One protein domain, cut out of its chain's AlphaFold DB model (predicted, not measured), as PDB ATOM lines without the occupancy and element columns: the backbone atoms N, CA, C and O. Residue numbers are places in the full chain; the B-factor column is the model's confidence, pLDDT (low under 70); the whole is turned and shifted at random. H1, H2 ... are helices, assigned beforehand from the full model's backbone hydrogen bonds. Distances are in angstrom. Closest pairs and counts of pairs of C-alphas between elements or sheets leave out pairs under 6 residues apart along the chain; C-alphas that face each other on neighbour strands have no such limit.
ATOM      1  N   ALA A 106       9.967  -4.990 -27.248       94.25
ATOM      2  CA  ALA A 106      10.551  -6.252 -26.810       94.25
ATOM      3  C   ALA A 106       9.707  -6.973 -25.744       94.25
ATOM      4  O   ALA A 106       9.701  -8.204 -25.706       94.25
ATOM      5  N   PHE A 107       8.998  -6.229 -24.885       94.62
ATOM      6  CA  PHE A 107       8.121  -6.821 -23.875       94.62
ATOM      7  C   PHE A 107       6.859  -7.433 -24.489       94.62
ATOM      8  O   PHE A 107       6.538  -8.571 -24.156       94.62
ATOM      9  N   GLU A 108       6.179  -6.724 -25.396       93.19
ATOM     10  CA  GLU A 108       5.016  -7.274 -26.109       93.19
ATOM     11  C   GLU A 108       5.426  -8.454 -26.993       93.19
ATOM     12  O   GLU A 108       4.791  -9.501 -26.961       93.19
ATOM     13  N   LEU A 109       6.544  -8.342 -27.716       93.88
ATOM     14  CA  LEU A 109       7.053  -9.418 -28.566       93.88
ATOM     15  C   LEU A 109       7.330 -10.703 -27.789       93.88
ATOM     16  O   LEU A 109       7.038 -11.790 -28.279       93.88
ATOM     17  N   MET A 110       7.878 -10.591 -26.582       93.50
ATOM     18  CA  MET A 110       8.126 -11.748 -25.726       93.50
ATOM     19  C   MET A 110       6.829 -12.438 -25.281       93.50
ATOM     20  O   MET A 110       6.809 -13.661 -25.151       93.50
ATOM     21  N   GLU A 111       5.768 -11.669 -25.028       91.75
ATOM     22  CA  GLU A 111       4.489 -12.174 -24.515       91.75
ATOM     23  C   GLU A 111       3.572 -12.682 -25.642       91.75
ATOM     24  O   GLU A 111       2.963 -13.744 -25.509       91.75
ATOM     25  N   GLU A 112       3.501 -11.963 -26.762       95.31
ATOM     26  CA  GLU A 112       2.560 -12.217 -27.858       95.31
ATOM     27  C   GLU A 112       3.168 -13.039 -29.002       95.31
ATOM     28  O   GLU A 112       2.456 -13.785 -29.675       95.31
ATOM     29  N   CYS A 113       4.477 -12.918 -29.244       94.81
ATOM     30  CA  CYS A 113       5.185 -13.545 -30.368       94.81
ATOM     31  C   CYS A 113       6.534 -14.167 -29.933       94.81
ATOM     32  O   CYS A 113       7.588 -13.821 -30.484       94.81
ATOM     33  N   PRO A 114       6.540 -15.107 -28.966       94.31
ATOM     34  CA  PRO A 114       7.766 -15.606 -28.334       94.31
ATOM     35  C   PRO A 114       8.745 -16.277 -29.308       94.31
ATOM     36  O   PRO A 114       9.955 -16.247 -29.083       94.31
ATOM     37  N   ASP A 115       8.255 -16.874 -30.396       95.31
ATOM     38  CA  ASP A 115       9.104 -17.469 -31.436       95.31
ATOM     39  C   ASP A 115       9.906 -16.396 -32.176       95.31
ATOM     40  O   ASP A 115      11.131 -16.485 -32.251       95.31
ATOM     41  N   MET A 116       9.239 -15.323 -32.607       94.12
ATOM     42  CA  MET A 116       9.890 -14.189 -33.264       94.12
ATOM     43  C   MET A 116      10.878 -13.490 -32.323       94.12
ATOM     44  O   MET A 116      11.992 -13.163 -32.725       94.12
ATOM     45  N   TYR A 117      10.521 -13.316 -31.046       95.62
ATOM     46  CA  TYR A 117      11.447 -12.787 -30.042       95.62
ATOM     47  C   TYR A 117      12.712 -13.658 -29.903       95.62
ATOM     48  O   TYR A 117      13.832 -13.137 -29.849       95.62
ATOM     49  N   ARG A 118      12.565 -14.991 -29.886       94.81
ATOM     50  CA  ARG A 118      13.704 -15.925 -29.834       94.81
ATOM     51  C   ARG A 118      14.582 -15.830 -31.075       94.81
ATOM     52  O   ARG A 118      15.794 -15.708 -30.937       94.81
ATOM     53  N   GLU A 119      13.996 -15.802 -32.266       96.31
ATOM     54  CA  GLU A 119      14.754 -15.648 -33.512       96.31
ATOM     55  C   GLU A 119      15.556 -14.340 -33.547       96.31
ATOM     56  O   GLU A 119      16.734 -14.347 -33.912       96.31
ATOM     57  N   ILE A 120      14.960 -13.223 -33.112       95.00
ATOM     58  CA  ILE A 120      15.659 -11.935 -33.023       95.00
ATOM     59  C   ILE A 120      16.789 -11.999 -31.986       95.00
ATOM     60  O   ILE A 120      17.923 -11.632 -32.291       95.00
ATOM     61  N   SER A 121      16.514 -12.502 -30.779       92.81
ATOM     62  CA  SER A 121      17.513 -12.578 -29.698       92.81
ATOM     63  C   SER A 121      18.672 -13.537 -29.985       92.81
ATOM     64  O   SER A 121      19.781 -13.314 -29.502       92.81
ATOM     65  N   TRP A 122      18.458 -14.559 -30.815       94.25
ATOM     66  CA  TRP A 122      19.510 -15.456 -31.301       94.25
ATOM     67  C   TRP A 122      20.264 -14.917 -32.523       94.25
ATOM     68  O   TRP A 122      21.210 -15.554 -32.984       94.25
ATOM     69  N   GLY A 123      19.879 -13.749 -33.048       93.94
ATOM     70  CA  GLY A 123      20.507 -13.153 -34.226       93.94
ATOM     71  C   GLY A 123      20.192 -13.894 -35.528       93.94
ATOM     72  O   GLY A 123      20.974 -13.819 -36.472       93.94
ATOM     73  N   LEU A 124      19.064 -14.610 -35.586       95.50
ATOM     74  CA  LEU A 124      18.596 -15.316 -36.787       95.50
ATOM     75  C   LEU A 124      17.856 -14.393 -37.767       95.50
ATOM     76  O   LEU A 124      17.490 -14.813 -38.861       95.50
ATOM     77  N   THR A 125      17.655 -13.128 -37.390       93.62
ATOM     78  CA  THR A 125      17.052 -12.088 -38.229       93.62
ATOM     79  C   THR A 125      17.970 -10.866 -38.320       93.62
ATOM     80  O   THR A 125      18.889 -10.695 -37.519       93.62
ATOM     81  N   ASN A 126      17.695  -9.972 -39.274       93.38
ATOM     82  CA  ASN A 126      18.385  -8.681 -39.378       93.38
ATOM     83  C   ASN A 126      17.834  -7.618 -38.407       93.38
ATOM     84  O   ASN A 126      18.365  -6.507 -38.352       93.38
ATOM     85  N   LEU A 127      16.766  -7.933 -37.669       89.81
ATOM     86  CA  LEU A 127      16.155  -7.022 -36.710       89.81
ATOM     87  C   LEU A 127      16.969  -6.995 -35.416       89.81
ATOM     88  O   LEU A 127      17.600  -7.978 -35.029       89.81
ATOM     89  N   LYS A 128      16.947  -5.853 -34.729       88.75
ATOM     90  CA  LYS A 128      17.577  -5.686 -33.418       88.75
ATOM     91  C   LYS A 128      16.626  -4.946 -32.499       88.75
ATOM     92  O   LYS A 128      16.196  -3.846 -32.829       88.75
ATOM     93  N   LEU A 129      16.351  -5.533 -31.340       89.06
ATOM     94  CA  LEU A 129      15.592  -4.867 -30.285       89.06
ATOM     95  C   LEU A 129      16.494  -3.885 -29.539       89.06
ATOM     96  O   LEU A 129      17.698  -4.127 -29.379       89.06
ATOM     97  N   ALA A 130      15.920  -2.779 -29.067       85.56
ATOM     98  CA  ALA A 130      16.679  -1.798 -28.296       85.56
ATOM     99  C   ALA A 130      16.989  -2.308 -26.877       85.56
ATOM    100  O   ALA A 130      17.983  -1.881 -26.278       85.56
ATOM    101  N   CYS A 131      16.188  -3.249 -26.364       89.56
ATOM    102  CA  CYS A 131      16.477  -4.005 -25.152       89.56
ATOM    103  C   CYS A 131      16.086  -5.488 -25.267       89.56
ATOM    104  O   CYS A 131      15.250  -5.876 -26.079       89.56
ATOM    105  N   TYR A 132      16.703  -6.319 -24.425       92.62
ATOM    106  CA  TYR A 132      16.365  -7.733 -24.254       92.62
ATOM    107  C   TYR A 132      15.998  -7.932 -22.783       92.62
ATOM    108  O   TYR A 132      16.907  -7.985 -21.950       92.62
ATOM    109  N   PRO A 133      14.698  -7.927 -22.430       92.31
ATOM    110  CA  PRO A 133      14.305  -7.895 -21.030       92.31
ATOM    111  C   PRO A 133      14.654  -9.190 -20.300       92.31
ATOM    112  O   PRO A 133      14.352 -10.283 -20.773       92.31
ATOM    113  N   ASP A 134      15.254  -9.053 -19.122       93.31
ATOM    114  CA  ASP A 134      15.465 -10.151 -18.183       93.31
ATOM    115  C   ASP A 134      14.319 -10.232 -17.156       93.31
ATOM    116  O   ASP A 134      13.413  -9.391 -17.118       93.31
ATOM    117  N   GLU A 135      14.351 -11.241 -16.283       94.06
ATOM    118  CA  GLU A 135      13.329 -11.420 -15.242       94.06
ATOM    119  C   GLU A 135      13.184 -10.193 -14.326       94.06
ATOM    120  O   GLU A 135      12.075  -9.862 -13.884       94.06
ATOM    121  N   ALA A 136      14.289  -9.493 -14.050       94.94
ATOM    122  CA  ALA A 136      14.289  -8.309 -13.204       94.94
ATOM    123  C   ALA A 136      13.556  -7.141 -13.882       94.94
ATOM    124  O   ALA A 136      12.688  -6.521 -13.256       94.94
ATOM    125  N   LEU A 137      13.840  -6.882 -15.160       94.69
ATOM    126  CA  LEU A 137      13.166  -5.874 -15.976       94.69
ATOM    127  C   LEU A 137      11.685  -6.197 -16.164       94.69
ATOM    128  O   LEU A 137      10.851  -5.306 -16.007       94.69
ATOM    129  N   ILE A 138      11.334  -7.461 -16.410       95.50
ATOM    130  CA  ILE A 138       9.935  -7.900 -16.530       95.50
ATOM    131  C   ILE A 138       9.173  -7.613 -15.232       95.50
ATOM    132  O   ILE A 138       8.081  -7.035 -15.248       95.50
ATOM    133  N   LYS A 139       9.751  -7.965 -14.078       96.75
ATOM    134  CA  LYS A 139       9.134  -7.704 -12.771       96.75
ATOM    135  C   LYS A 139       9.012  -6.206 -12.481       96.75
ATOM    136  O   LYS A 139       7.996  -5.774 -11.928       96.75
ATOM    137  N   ALA A 140      10.026  -5.420 -12.839       96.94
ATOM    138  CA  ALA A 140      10.016  -3.970 -12.676       96.94
ATOM    139  C   ALA A 140       8.942  -3.308 -13.554       96.94
ATOM    140  O   ALA A 140       8.152  -2.522 -13.030       96.94
ATOM    141  N   ARG A 141       8.832  -3.704 -14.831       96.38
ATOM    142  CA  ARG A 141       7.786  -3.250 -15.761       96.38
ATOM    143  C   ARG A 141       6.389  -3.535 -15.218       96.38
ATOM    144  O   ARG A 141       5.560  -2.632 -15.147       96.38
ATOM    145  N   LYS A 142       6.135  -4.769 -14.765       96.69
ATOM    146  CA  LYS A 142       4.834  -5.159 -14.188       96.69
ATOM    147  C   LYS A 142       4.456  -4.286 -12.991       96.69
ATOM    148  O   LYS A 142       3.320  -3.834 -12.896       96.69
ATOM    149  N   ARG A 143       5.412  -4.002 -12.097       97.62
ATOM    150  CA  ARG A 143       5.195  -3.088 -10.961       97.62
ATOM    151  C   ARG A 143       4.925  -1.655 -11.411       97.62
ATOM    152  O   ARG A 143       4.019  -1.030 -10.871       97.62
ATOM    153  N   TYR A 144       5.690  -1.154 -12.378       97.81
ATOM    154  CA  TYR A 144       5.530   0.196 -12.915       97.81
ATOM    155  C   TYR A 144       4.118   0.411 -13.474       97.81
ATOM    156  O   TYR A 144       3.425   1.334 -13.047       97.81
ATOM    157  N   PHE A 145       3.649  -0.480 -14.353       96.62
ATOM    158  CA  PHE A 145       2.322  -0.341 -14.958       96.62
ATOM    159  C   PHE A 145       1.176  -0.615 -13.979       96.62
ATOM    160  O   PHE A 145       0.142   0.043 -14.072       96.62
ATOM    161  N   ALA A 146       1.353  -1.509 -12.999       96.69
ATOM    162  CA  ALA A 146       0.365  -1.700 -11.935       96.69
ATOM    163  C   ALA A 146       0.175  -0.421 -11.100       96.69
ATOM    164  O   ALA A 146      -0.955  -0.021 -10.823       96.69
ATOM    165  N   GLU A 147       1.271   0.255 -10.748       95.69
ATOM    166  CA  GLU A 147       1.225   1.516 -10.008       95.69
ATOM    167  C   GLU A 147       0.656   2.664 -10.854       95.69
ATOM    168  O   GLU A 147      -0.147   3.458 -10.360       95.69
ATOM    169  N   ALA A 148       1.026   2.746 -12.137       94.31
ATOM    170  CA  ALA A 148       0.456   3.723 -13.062       94.31
ATOM    171  C   ALA A 148      -1.065   3.543 -13.192       94.31
ATOM    172  O   ALA A 148      -1.810   4.511 -13.038       94.31
ATOM    173  N   LYS A 149      -1.529   2.303 -13.391       94.62
ATOM    174  CA  LYS A 149      -2.955   1.965 -13.469       94.62
ATOM    175  C   LYS A 149      -3.700   2.366 -12.196       94.62
ATOM    176  O   LYS A 149      -4.704   3.067 -12.283       94.62
ATOM    177  N   ARG A 150      -3.158   2.015 -11.026       95.06
ATOM    178  CA  ARG A 150      -3.725   2.387  -9.722       95.06
ATOM    179  C   ARG A 150      -3.905   3.903  -9.589       95.06
ATOM    180  O   ARG A 150      -4.992   4.359  -9.256       95.06
ATOM    181  N   LYS A 151      -2.874   4.694  -9.917       93.31
ATOM    182  CA  LYS A 151      -2.946   6.169  -9.874       93.31
ATOM    183  C   LYS A 151      -4.003   6.736 -10.821       93.31
ATOM    184  O   LYS A 151      -4.713   7.668 -10.451       93.31
ATOM    185  N   ILE A 152      -4.098   6.191 -12.036       93.00
ATOM    186  CA  ILE A 152      -5.073   6.628 -13.046       93.00
ATOM    187  C   ILE A 152      -6.503   6.373 -12.565       93.00
ATOM    188  O   ILE A 152      -7.354   7.248 -12.726       93.00
ATOM    189  N   GLU A 153      -6.751   5.205 -11.973       92.75
ATOM    190  CA  GLU A 153      -8.058   4.808 -11.442       92.75
ATOM    191  C   GLU A 153      -8.446   5.645 -10.216       92.75
ATOM    192  O   GLU A 153      -9.515   6.254 -10.212       92.75
ATOM    193  N   GLU A 154      -7.562   5.761  -9.221       94.44
ATOM    194  CA  GLU A 154      -7.810   6.530  -7.989       94.44
ATOM    195  C   GLU A 154      -8.073   8.017  -8.259       94.44
ATOM    196  O   GLU A 154      -8.872   8.646  -7.568       94.44
ATOM    197  N   SER A 155      -7.412   8.581  -9.272       91.94
ATOM    198  CA  SER A 155      -7.526  10.000  -9.628       91.94
ATOM    199  C   SER A 155      -8.474  10.262 -10.810       91.94
ATOM    200  O   SER A 155      -8.572  11.402 -11.261       91.94
ATOM    201  N   ASN A 156      -9.166   9.235 -11.329       90.62
ATOM    202  CA  ASN A 156     -10.088   9.309 -12.475       90.62
ATOM    203  C   ASN A 156      -9.511  10.065 -13.698       90.62
ATOM    204  O   ASN A 156     -10.196  10.854 -14.351       90.62
TER     205      ASN A 156
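AT A GLANCE: This is residues 106 to 156 of the 185 residues of an uncharacterized protein of Firmicutes bacterium CAG:424 (UniProt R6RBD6). Picture a small head with one long helix as an arm: the head holds a hairpin of two short helices, H1 and H2, and a wide loop of residues 122 to 134, which leads to H3. The far part of H3 and the two residues after it, residues 142 to 156, stick out from the head and make much of the length. The printed part has 51 residues with three named helices, H1, H2 and H3 in that order along the chain, and no named strand; the class is all helix. The whole is only just loose, close to extended, with a radius of gyration of the C-alphas of 14.3 A, and it spans 45 by 19 by 16 A.

HOW THE PARTS SIT: Start at the first printed residue with H1, residues 106 to 112, and go on to H2, residues 114 to 121. The two form a helical hairpin and touch, and their closest C-alphas, those of Met 110 and Tyr 117, are 5.5 A apart. They run opposite ways at a shallow tilt of 27 degrees, with their centres 9.2 A apart. Next look at H3, residues 135 to 154, which touches no helix. H1 and H3 are close but not clearly touching, and their closest C-alphas, those of Phe 107 and Ile 138, are 7.6 A apart. The lines of H1 and H3 stand about perpendicular, at 82 degrees. H2 and H3 are apart. In H1, H2 and H3, every pair of O i and N i+4 is within hydrogen-bond range.

IN THESE COORDINATES: Find C-alpha 106 at (10.551, -6.252, -26.810); from there H1 runs 10.0 A to C-alpha 112. After Cys 113, H2 begins at C-alpha 114 and runs 10.3 A to C-alpha 121 at (17.513, -12.578, -29.698). Residues 122 to 134 then hold no named element. Find C-alpha 135 at (13.329, -11.420, -15.242); from there H3, the longest helix with 20 residues, runs 28.7 A to C-alpha 154 at (-7.810, 6.530, -7.989).

THE WHOLE: Look for the two C-alphas farthest apart, those of Leu 124 and Ser 155, at 45.4 A. Residues 142 to 156, of which 142 to 154 belong to H3, stand free; the body without them has 36 residues and spans 28 by 17 by 11 A. The link from H1 to H2 is tight, with 1 residue, and the link from H2 to H3 is long, with 13 residues. The printed part has no cut. Its mean pLDDT is 94.0, and no printed residue is under 70.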